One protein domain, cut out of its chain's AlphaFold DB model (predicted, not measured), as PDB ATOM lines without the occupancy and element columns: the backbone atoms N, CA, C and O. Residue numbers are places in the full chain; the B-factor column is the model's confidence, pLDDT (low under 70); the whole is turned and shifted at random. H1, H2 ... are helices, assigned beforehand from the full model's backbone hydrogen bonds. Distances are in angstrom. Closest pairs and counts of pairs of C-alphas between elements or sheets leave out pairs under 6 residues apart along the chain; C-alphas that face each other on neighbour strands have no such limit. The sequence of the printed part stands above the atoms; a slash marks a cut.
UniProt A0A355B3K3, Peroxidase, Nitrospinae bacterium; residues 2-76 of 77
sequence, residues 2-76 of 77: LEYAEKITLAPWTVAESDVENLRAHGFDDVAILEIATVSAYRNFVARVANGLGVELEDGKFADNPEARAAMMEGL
ATOM      1  N   LEU A   2     153.282 107.605 128.468       97.25
ATOM      2  CA  LEU A   2     154.721 107.407 128.713       97.25
ATOM      3  C   LEU A   2     155.623 108.112 127.687       97.25
ATOM      4  O   LEU A   2     156.587 108.746 128.092       97.25
ATOM      5  N   GLU A   3     155.259 108.104 126.403       97.81
ATOM      6  CA  GLU A   3     155.985 108.860 125.364       97.81
ATOM      7  C   GLU A   3     156.023 110.368 125.654       97.81
ATOM      8  O   GLU A   3     157.062 111.007 125.513       97.81
ATOM      9  N   TYR A   4     154.909 110.945 126.126       98.25
ATOM     10  CA  TYR A   4     154.867 112.349 126.542       98.25
ATOM     11  C   TYR A   4     155.798 112.597 127.736       98.25
ATOM     12  O   TYR A   4     156.577 113.550 127.721       98.25
ATOM     13  N   ALA A   5     155.740 111.731 128.756       98.00
ATOM     14  CA  ALA A   5     156.563 111.837 129.961       98.00
ATOM     15  C   ALA A   5     158.067 111.709 129.655       98.00
ATOM     16  O   ALA A   5     158.885 112.440 130.217       98.00
ATOM     17  N   GLU A   6     158.440 110.829 128.728       97.62
ATOM     18  CA  GLU A   6     159.806 110.713 128.215       97.62
ATOM     19  C   GLU A   6     160.221 111.983 127.460       97.62
ATOM     20  O   GLU A   6     161.255 112.584 127.768       97.62
ATOM     21  N   LYS A   7     159.390 112.450 126.521       98.19
ATOM     22  CA  LYS A   7     159.679 113.623 125.689       98.19
ATOM     23  C   LYS A   7     159.859 114.896 126.512       98.19
ATOM     24  O   LYS A   7     160.860 115.589 126.336       98.19
ATOM     25  N   ILE A   8     158.951 115.190 127.447       97.19
ATOM     26  CA  ILE A   8     159.061 116.367 128.330       97.19
ATOM     27  C   ILE A   8     160.276 116.276 129.270       97.19
ATOM     28  O   ILE A   8     160.777 117.293 129.749       97.19
ATOM     29  N   THR A   9     160.787 115.068 129.506       96.56
ATOM     30  CA  THR A   9     161.977 114.830 130.328       96.56
ATOM     31  C   THR A   9     163.276 115.045 129.568       96.56
ATOM     32  O   THR A   9     164.156 115.775 130.040       96.56
ATOM     33  N   LEU A  10     163.391 114.435 128.390       96.25
ATOM     34  CA  LEU A  10     164.625 114.414 127.607       96.25
ATOM     35  C   LEU A  10     164.760 115.623 126.680       96.25
ATOM     36  O   LEU A  10     165.864 116.127 126.489       96.25
ATOM     37  N   ALA A  11     163.649 116.091 126.113       97.50
ATOM     38  CA  ALA A  11     163.630 117.140 125.101       97.50
ATOM     39  C   ALA A  11     162.409 118.067 125.259       97.50
ATOM     40  O   ALA A  11     161.615 118.201 124.322       97.50
ATOM     41  N   PRO A  12     162.245 118.752 126.413       96.38
ATOM     42  CA  PRO A  12     161.087 119.616 126.669       96.38
ATOM     43  C   PRO A  12     160.891 120.716 125.615       96.38
ATOM     44  O   PRO A  12     159.760 121.097 125.340       96.38
ATOM     45  N   TRP A  13     161.964 121.183 124.966       97.94
ATOM     46  CA  TRP A  13     161.905 122.168 123.872       97.94
ATOM     47  C   TRP A  13     161.249 121.642 122.583       97.94
ATOM     48  O   TRP A  13     161.035 122.415 121.654       97.94
ATOM     49  N   THR A  14     160.966 120.341 122.499       98.38
ATOM     50  CA  THR A  14     160.282 119.711 121.355       98.38
ATOM     51  C   THR A  14     158.812 119.402 121.627       98.38
ATOM     52  O   THR A  14     158.121 118.935 120.720       98.38
ATOM     53  N   VAL A  15     158.337 119.605 122.863       98.00
ATOM     54  CA  VAL A  15     156.927 119.400 123.216       98.00
ATOM     55  C   VAL A  15     156.072 120.414 122.458       98.00
ATOM     56  O   VAL A  15     156.381 121.604 122.431       98.00
ATOM     57  N   ALA A  16     155.006 119.928 121.836       98.19
ATOM     58  CA  ALA A  16     154.083 120.689 121.012       98.19
ATOM     59  C   ALA A  16     152.629 120.369 121.384       98.19
ATOM     60  O   ALA A  16     152.341 119.405 122.093       98.19
ATOM     61  N   GLU A  17     151.697 121.173 120.868       98.06
ATOM     62  CA  GLU A  17     150.256 120.987 121.077       98.06
ATOM     63  C   GLU A  17     149.777 119.592 120.645       98.06
ATOM     64  O   GLU A  17     148.990 118.968 121.354       98.06
ATOM     65  N   SER A  18     150.350 119.041 119.570       98.44
ATOM     66  CA  SER A  18     150.031 117.694 119.084       98.44
ATOM     67  C   SER A  18     150.319 116.585 120.100       98.44
ATOM     68  O   SER A  18     149.642 115.557 120.096       98.44
ATOM     69  N   ASP A  19     151.285 116.771 121.006       98.56
ATOM     70  CA  ASP A  19     151.544 115.792 122.063       98.56
ATOM     71  C   ASP A  19     150.406 115.788 123.099       98.56
ATOM     72  O   ASP A  19     150.028 114.732 123.607       98.56
ATOM     73  N   VAL A  20     149.827 116.961 123.384       98.25
ATOM     74  CA  VAL A  20     148.664 117.119 124.273       98.25
ATOM     75  C   VAL A  20     147.400 116.578 123.606       98.25
ATOM     76  O   VAL A  20     146.631 115.850 124.233       98.25
ATOM     77  N   GLU A  21     147.201 116.871 122.322       98.50
ATOM     78  CA  GLU A  21     146.103 116.311 121.527       98.50
ATOM     79  C   GLU A  21     146.164 114.782 121.475       98.50
ATOM     80  O   GLU A  21     145.137 114.123 121.637       98.50
ATOM     81  N   ASN A  22     147.360 114.202 121.333       98.44
ATOM     82  CA  ASN A  22     147.541 112.754 121.368       98.44
ATOM     83  C   ASN A  22     147.127 112.159 122.724       98.44
ATOM     84  O   ASN A  22     146.495 111.103 122.764       98.44
ATOM     85  N   LEU A  23     147.418 112.832 123.843       98.62
ATOM     86  CA  LEU A  23     146.923 112.402 125.155       98.62
ATOM     87  C   LEU A  23     145.391 112.466 125.230       98.62
ATOM     88  O   LEU A  23     144.771 111.487 125.649       98.62
ATOM     89  N   ARG A  24     144.768 113.552 124.755       98.50
ATOM     90  CA  ARG A  24     143.297 113.653 124.701       98.50
ATOM     91  C   ARG A  24     142.674 112.552 123.844       98.50
ATOM     92  O   ARG A  24     141.686 111.950 124.252       98.50
ATOM     93  N   ALA A  25     143.278 112.231 122.699       98.44
ATOM     94  CA  ALA A  25     142.822 111.157 121.815       98.44
ATOM     95  C   ALA A  25     142.847 109.769 122.487       98.44
ATOM     96  O   ALA A  25     142.078 108.889 122.108       98.44
ATOM     97  N   HIS A  26     143.686 109.589 123.510       98.00
ATOM     98  CA  HIS A  26     143.752 108.375 124.328       98.00
ATOM     99  C   HIS A  26     142.837 108.414 125.566       98.00
ATOM    100  O   HIS A  26     142.889 107.502 126.391       98.00
ATOM    101  N   GLY A  27     141.987 109.438 125.697       98.38
ATOM    102  CA  GLY A  27     140.965 109.526 126.740       98.38
ATOM    103  C   GLY A  27     141.408 110.203 128.035       98.38
ATOM    104  O   GLY A  27     140.671 110.137 129.015       98.38
ATOM    105  N   PHE A  28     142.576 110.853 128.064       98.56
ATOM    106  CA  PHE A  28     142.957 111.694 129.199       98.56
ATOM    107  C   PHE A  28     142.213 113.032 129.137       98.56
ATOM    108  O   PHE A  28     142.206 113.692 128.095       98.56
ATOM    109  N   ASP A  29     141.601 113.433 130.250       98.56
ATOM    110  CA  ASP A  29     141.043 114.775 130.399       98.56
ATOM    111  C   ASP A  29     142.142 115.805 130.717       98.56
ATOM    112  O   ASP A  29     143.308 115.469 130.945       98.56
ATOM    113  N   ASP A  30     141.782 117.088 130.705       98.38
ATOM    114  CA  ASP A  30     142.749 118.169 130.911       98.38
ATOM    115  C   ASP A  30     143.399 118.124 132.307       98.38
ATOM    116  O   ASP A  30     144.561 118.508 132.453       98.38
ATOM    117  N   VAL A  31     142.685 117.620 133.321       98.50
ATOM    118  CA  VAL A  31     143.218 117.458 134.681       98.50
ATOM    119  C   VAL A  31     144.291 116.372 134.695       98.50
ATOM    120  O   VAL A  31     145.409 116.628 135.136       98.50
ATOM    121  N   ALA A  32     144.007 115.198 134.133       98.50
ATOM    122  CA  ALA A  32     144.968 114.106 134.039       98.50
ATOM    123  C   ALA A  32     146.196 114.494 133.197       98.50
ATOM    124  O   ALA A  32     147.323 114.128 133.529       98.50
ATOM    125  N   ILE A  33     146.015 115.266 132.122       98.69
ATOM    126  CA  ILE A  33     147.129 115.785 131.313       98.69
ATOM    127  C   ILE A  33     148.005 116.736 132.132       98.69
ATOM    128  O   ILE A  33     149.236 116.629 132.085       98.69
ATOM    129  N   LEU A  34     147.391 117.642 132.899       98.19
ATOM    130  CA  LEU A  34     148.117 118.534 133.799       98.19
ATOM    131  C   LEU A  34     148.907 117.740 134.846       98.19
ATOM    132  O   LEU A  34     150.070 118.066 135.094       98.19
ATOM    133  N   GLU A  35     148.329 116.688 135.423       98.44
ATOM    134  CA  GLU A  35     149.013 115.812 136.379       98.44
ATOM    135  C   GLU A  35     150.201 115.084 135.738       98.44
ATOM    136  O   GLU A  35     151.305 115.107 136.289       98.44
ATOM    137  N   ILE A  36     150.021 114.512 134.540       98.19
ATOM    138  CA  ILE A  36     151.097 113.859 133.776       98.19
ATOM    139  C   ILE A  36     152.262 114.831 133.557       98.19
ATOM    140  O   ILE A  36     153.417 114.480 133.822       98.19
ATOM    141  N   ALA A  37     151.976 116.050 133.094       98.00
ATOM    142  CA  ALA A  37     152.996 117.060 132.841       98.00
ATOM    143  C   ALA A  37     153.685 117.513 134.136       98.00
ATOM    144  O   ALA A  37     154.917 117.540 134.205       98.00
ATOM    145  N   THR A  38     152.902 117.803 135.175       97.56
ATOM    146  CA  THR A  38     153.391 118.305 136.466       97.56
ATOM    147  C   THR A  38     154.285 117.290 137.161       97.56
ATOM    148  O   THR A  38     155.408 117.624 137.537       97.56
ATOM    149  N   VAL A  39     153.839 116.038 137.291       96.81
ATOM    150  CA  VAL A  39     154.611 114.983 137.962       96.81
ATOM    151  C   VAL A  39     155.901 114.694 137.198       96.81
ATOM    152  O   VAL A  39     156.970 114.610 137.811       96.81
ATOM    153  N   SER A  40     155.833 114.609 135.866       96.88
ATOM    154  CA  SER A  40     157.022 114.395 135.029       96.88
ATOM    155  C   SER A  40     158.032 115.535 135.204       96.88
ATOM    156  O   SER A  40     159.206 115.297 135.496       96.88
ATOM    157  N   ALA A  41     157.582 116.789 135.103       96.12
ATOM    158  CA  ALA A  41     158.439 117.963 135.243       96.12
ATOM    159  C   ALA A  41     159.027 118.110 136.656       96.12
ATOM    160  O   ALA A  41     160.212 118.426 136.798       96.12
ATOM    161  N   TYR A  42     158.239 117.835 137.697       95.81
ATOM    162  CA  TYR A  42     158.689 117.904 139.087       95.81
ATOM    163  C   TYR A  42     159.830 116.919 139.362       95.81
ATOM    164  O   TYR A  42     160.859 117.301 139.924       95.81
ATOM    165  N   ARG A  43     159.710 115.669 138.895       93.12
ATOM    166  CA  ARG A  43     160.788 114.673 139.028       93.12
ATOM    167  C   ARG A  43     162.073 115.132 138.339       93.12
ATOM    168  O   ARG A  43     163.155 114.949 138.898       93.12
ATOM    169  N   ASN A  44     161.958 115.784 137.183       92.56
ATOM    170  CA  ASN A  44     163.109 116.336 136.469       92.56
ATOM    171  C   ASN A  44     163.772 117.482 137.226       92.56
ATOM    172  O   ASN A  44     164.998 117.541 137.284       92.56
ATOM    173  N   PHE A  45     162.981 118.377 137.820       94.38
ATOM    174  CA  PHE A  45     163.500 119.446 138.666       94.38
ATOM    175  C   PHE A  45     164.289 118.877 139.851       94.38
ATOM    176  O   PHE A  45     165.461 119.217 140.008       94.38
ATOM    177  N   VAL A  46     163.696 117.954 140.617       93.25
ATOM    178  CA  VAL A  46     164.346 117.335 141.786       93.25
ATOM    179  C   VAL A  46     165.654 116.651 141.390       93.25
ATOM    180  O   VAL A  46     166.693 116.922 141.990       93.25
ATOM    181  N   ALA A  47     165.628 115.818 140.346       90.12
ATOM    182  CA  ALA A  47     166.818 115.108 139.884       90.12
ATOM    183  C   ALA A  47     167.923 116.071 139.421       90.12
ATOM    184  O   ALA A  47     169.094 115.865 139.730       90.12
ATOM    185  N   ARG A  48     167.572 117.151 138.709       92.25
ATOM    186  CA  ARG A  48     168.546 118.150 138.241       92.25
ATOM    187  C   ARG A  48     169.145 118.960 139.384       92.25
ATOM    188  O   ARG A  48     170.340 119.224 139.344       92.25
ATOM    189  N   VAL A  49     168.351 119.331 140.388       93.81
ATOM    190  CA  VAL A  49     168.851 120.040 141.575       93.81
ATOM    191  C   VAL A  49     169.798 119.145 142.371       93.81
ATOM    192  O   VAL A  49     170.915 119.564 142.661       93.81
ATOM    193  N   ALA A  50     169.394 117.905 142.661       89.75
ATOM    194  CA  ALA A  50     170.224 116.955 143.399       89.75
ATOM    195  C   ALA A  50     171.558 116.697 142.679       89.75
ATOM    196  O   ALA A  50     172.624 116.886 143.262       89.75
ATOM    197  N   ASN A  51     171.502 116.370 141.384       88.94
ATOM    198  CA  ASN A  51     172.699 116.111 140.583       88.94
ATOM    199  C   ASN A  51     173.571 117.364 140.411       88.94
ATOM    200  O   ASN A  51     174.793 117.272 140.451       88.94
ATOM    201  N   GLY A  52     172.960 118.537 140.220       93.12
ATOM    202  CA  GLY A  52     173.681 119.797 140.025       93.12
ATOM    203  C   GLY A  52     174.415 120.284 141.274       93.12
ATOM    204  O   GLY A  52     175.415 120.986 141.152       93.12
ATOM    205  N   LEU A  53     173.941 119.898 142.460       93.75
ATOM    206  CA  LEU A  53     174.561 120.229 143.743       93.75
ATOM    207  C   LEU A  53     175.433 119.096 144.304       93.75
ATOM    208  O   LEU A  53     176.046 119.281 145.352       93.75
ATOM    209  N   GLY A  54     175.501 117.944 143.627       89.00
ATOM    210  CA  GLY A  54     176.251 116.780 144.105       89.00
ATOM    211  C   GLY A  54     175.662 116.161 145.374       89.00
ATOM    212  O   GLY A  54     176.411 115.677 146.215       89.00
ATOM    213  N   VAL A  55     174.335 116.209 145.540       87.31
ATOM    214  CA  VAL A  55     173.651 115.564 146.668       87.31
ATOM    215  C   VAL A  55     173.822 114.054 146.540       87.31
ATOM    216  O   VAL A  55     173.280 113.439 145.620       87.31
ATOM    217  N   GLU A  56     174.574 113.459 147.461       79.19
ATOM    218  CA  GLU A  56     174.690 112.009 147.564       79.19
ATOM    219  C   GLU A  56     173.465 111.426 148.270       79.19
ATOM    220  O   GLU A  56     172.877 112.037 149.166       79.19
ATOM    221  N   LEU A  57     173.058 110.235 147.837       68.56
ATOM    222  CA  LEU A  57     172.066 109.457 148.568       68.56
ATOM    223  C   LEU A  57     172.721 108.989 149.868       68.56
ATOM    224  O   LEU A  57     173.834 108.473 149.824       68.56
ATOM    225  N   GLU A  58     172.042 109.154 151.003       68.25
ATOM    226  CA  GLU A  58     172.532 108.597 152.266       68.25
ATOM    227  C   GLU A  58     172.788 107.089 152.113       68.25
ATOM    228  O   GLU A  58     172.021 106.381 151.446       68.25
ATOM    229  N   ASP A  59     173.865 106.599 152.736       57.19
ATOM    230  CA  ASP A  59     174.233 105.181 152.801       57.19
ATOM    231  C   ASP A  59     173.200 104.407 153.638       57.19
ATOM    232  O   ASP A  59     173.387 104.059 154.801       57.19
ATOM    233  N   GLY A  60     172.041 104.183 153.034       55.50
ATOM    234  CA  GLY A  60     170.853 103.656 153.677       55.50
ATOM    235  C   GLY A  60     169.753 103.604 152.638       55.50
ATOM    236  O   GLY A  60     169.002 104.555 152.454       55.50
ATOM    237  N   LYS A  61     169.701 102.496 151.896       54.22
ATOM    238  CA  LYS A  61     168.756 102.275 150.799       54.22
ATOM    239  C   LYS A  61     167.349 102.714 151.213       54.22
ATOM    240  O   LYS A  61     166.703 102.056 152.019       54.22
ATOM    241  N   PHE A  62     166.852 103.782 150.594       58.81
ATOM    242  CA  PHE A  62     165.483 104.288 150.756       58.81
ATOM    243  C   PHE A  62     164.405 103.195 150.608       58.81
ATOM    244  O   PHE A  62     163.336 103.288 151.201       58.81
ATOM    245  N   ALA A  63     164.679 102.146 149.823       55.88
ATOM    246  CA  ALA A  63     163.792 100.994 149.664       55.88
ATOM    247  C   ALA A  63     163.707 100.102 150.919       55.88
ATOM    248  O   ALA A  63     162.656  99.507 151.162       55.88
ATOM    249  N   ASP A  64     164.776 100.055 151.716       61.81
ATOM    250  CA  ASP A  64     164.920  99.206 152.903       61.81
ATOM    251  C   ASP A  64     164.596  99.962 154.209       61.81
ATOM    252  O   ASP A  64     164.556  99.346 155.273       61.81
ATOM    253  N   ASN A  65     164.333 101.278 154.145       67.25
ATOM    254  CA  ASN A  65     163.968 102.114 155.292       67.25
ATOM    255  C   ASN A  65     162.502 102.611 155.198       67.25
ATOM    256  O   ASN A  65     162.211 103.573 154.478       67.25
ATOM    257  N   PRO A  66     161.559 101.986 155.933       72.19
ATOM    258  CA  PRO A  66     160.145 102.370 155.941       72.19
ATOM    259  C   PRO A  66     159.883 103.791 156.460       72.19
ATOM    260  O   PRO A  66     158.951 104.443 155.988       72.19
ATOM    261  N   GLU A  67     160.699 104.283 157.394       74.06
ATOM    262  CA  GLU A  67     160.544 105.615 157.992       74.06
ATOM    263  C   GLU A  67     160.916 106.710 156.989       74.06
ATOM    264  O   GLU A  67     160.175 107.678 156.824       74.06
ATOM    265  N   ALA A  68     161.994 106.505 156.224       67.06
ATOM    266  CA  ALA A  68     162.391 107.415 155.149       67.06
ATOM    267  C   ALA A  68     161.310 107.526 154.054       67.06
ATOM    268  O   ALA A  68     161.072 108.605 153.509       67.06
ATOM    269  N   ARG A  69     160.603 106.425 153.758       68.69
ATOM    270  CA  ARG A  69     159.465 106.431 152.821       68.69
ATOM    271  C   ARG A  69     158.268 107.203 153.364       68.69
ATOM    272  O   ARG A  69     157.636 107.930 152.601       68.69
ATOM    273  N   ALA A  70     157.949 107.037 154.646       69.62
ATOM    274  CA  ALA A  70     156.851 107.753 155.289       69.62
ATOM    275  C   ALA A  70     157.121 109.268 155.332       69.62
ATOM    276  O   ALA A  70     156.265 110.043 154.914       69.62
ATOM    277  N   ALA A  71     158.337 109.676 155.707       67.31
ATOM    278  CA  ALA A  71     158.743 111.082 155.759       67.31
ATOM    279  C   ALA A  71     158.705 111.771 154.380       67.31
ATOM    280  O   ALA A  71     158.287 112.922 154.266       67.31
ATOM    281  N   MET A  72     159.089 111.069 153.307       64.25
ATOM    282  CA  MET A  72     158.969 111.606 151.947       64.25
ATOM    283  C   MET A  72     157.505 111.757 151.514       64.25
ATOM    284  O   MET A  72     157.175 112.743 150.863       64.25
ATOM    285  N   MET A  73     156.634 110.798 151.855       62.94
ATOM    286  CA  MET A  73     155.204 110.888 151.539       62.94
ATOM    287  C   MET A  73     154.517 112.024 152.306       62.94
ATOM    288  O   MET A  73     153.638 112.662 151.743       62.94
ATOM    289  N   GLU A  74     154.937 112.317 153.540       64.50
ATOM    290  CA  GLU A  74     154.476 113.501 154.284       64.50
ATOM    291  C   GLU A  74     154.991 114.815 153.686       64.50
ATOM    292  O   GLU A  74     154.257 115.793 153.662       64.50
ATOM    293  N   GLY A  75     156.226 114.850 153.178       52.47
ATOM    294  CA  GLY A  75     156.802 116.050 152.559       52.47
ATOM    295  C   GLY A  75     156.313 116.345 151.133       52.47
ATOM    296  O   GLY A  75     156.659 117.391 150.584       52.47
ATOM    297  N   LEU A  76     155.559 115.426 150.517       52.34
ATOM    298  CA  LEU A  76     155.006 115.566 149.164       52.34
ATOM    299  C   LEU A  76     153.515 115.962 149.136       52.34
ATOM    300  O   LEU A  76     152.973 116.116 148.039       52.34
TER     301      LEU A  76
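AT A GLANCE: This is residues 2 to 76 of the 77 residues of the protein "Peroxidase" of Nitrospinae bacterium (UniProt A0A355B3K3). One long helix, H3, makes the spine of this model, with two short helices packed on it: H1 on residues 36 to 44, running the same way at a slant, and H2 on residues 30 to 33, at the beginning of H3. Past the end of H3, whose residues 48 to 53 stick out together with Gly 54, a long loop folds back to a fourth helix, H4, which touches none of the others. The printed part has 75 residues with four named helices, in the order H1, H2, H3, H4, and no named strand; the class is all helix. The whole is loose, with a radius of gyration of the C-alphas of 15.8 A, and elongated, spanning 43 by 25 by 17 A.

HOW THE PARTS SIT: H3, residues 30 to 53, is the longest helix. H1, residues 2 to 10, touches residues 36 to 44 of H3 alone; the closest C-alphas, of Ala 5 and Ser 40, are 5.7 A apart. H1 and H3 run the same way at a tilt of 36 degrees, only just steep. H2, residues 17 to 25, touches residues 30 to 33 of H3 alone; the closest C-alphas, of Leu 23 and Ile 33, are 7.0 A apart. H2 and H3 run opposite ways at a steep tilt of 53 degrees. H1 and H2 are close but not clearly touching, with the C-alphas of Tyr 4 and Asp 19 closest at 6.6 A. They run opposite ways at a shallow tilt of 22 degrees. H4, residues 66 to 75, is apart from H1, H2 and H3. In H1, H2, H3 and H4 every backbone O i to N i+4 pair is within hydrogen-bond range.

IN THESE COORDINATES: H3 has 24 residues and measures 34.4 A from C-alpha 30 at (142.749, 118.169, 130.911) to C-alpha 53 at (174.561, 120.229, 143.743). H1 has 9 residues and measures 12.2 A, beginning with C-alpha 2 at (154.721, 107.407, 128.713). H2 also has 9 residues and measures 12.3 A. H4 has 10 residues and measures 14.5 A, ending with C-alpha 75 at (156.802, 116.050, 152.559).

THE WHOLE: The two C-alphas farthest apart, those of Ala 25 and Asp 59, are 44.5 A from each other. The printed part runs from residue 2 to residue 76 and has no cut. The link from H2 to H3 is tight, with 4 residues, and the link from H1 to H2 is short, with 6. The link from H3 to H4, residues 54 to 65, is long; its C-alphas lie 18 to 24 A from the mean of the C-alphas. The mean pLDDT of the printed part is 87.3, with residues 57 to 65 and 68 to 76 under 70; that of H4 is 66.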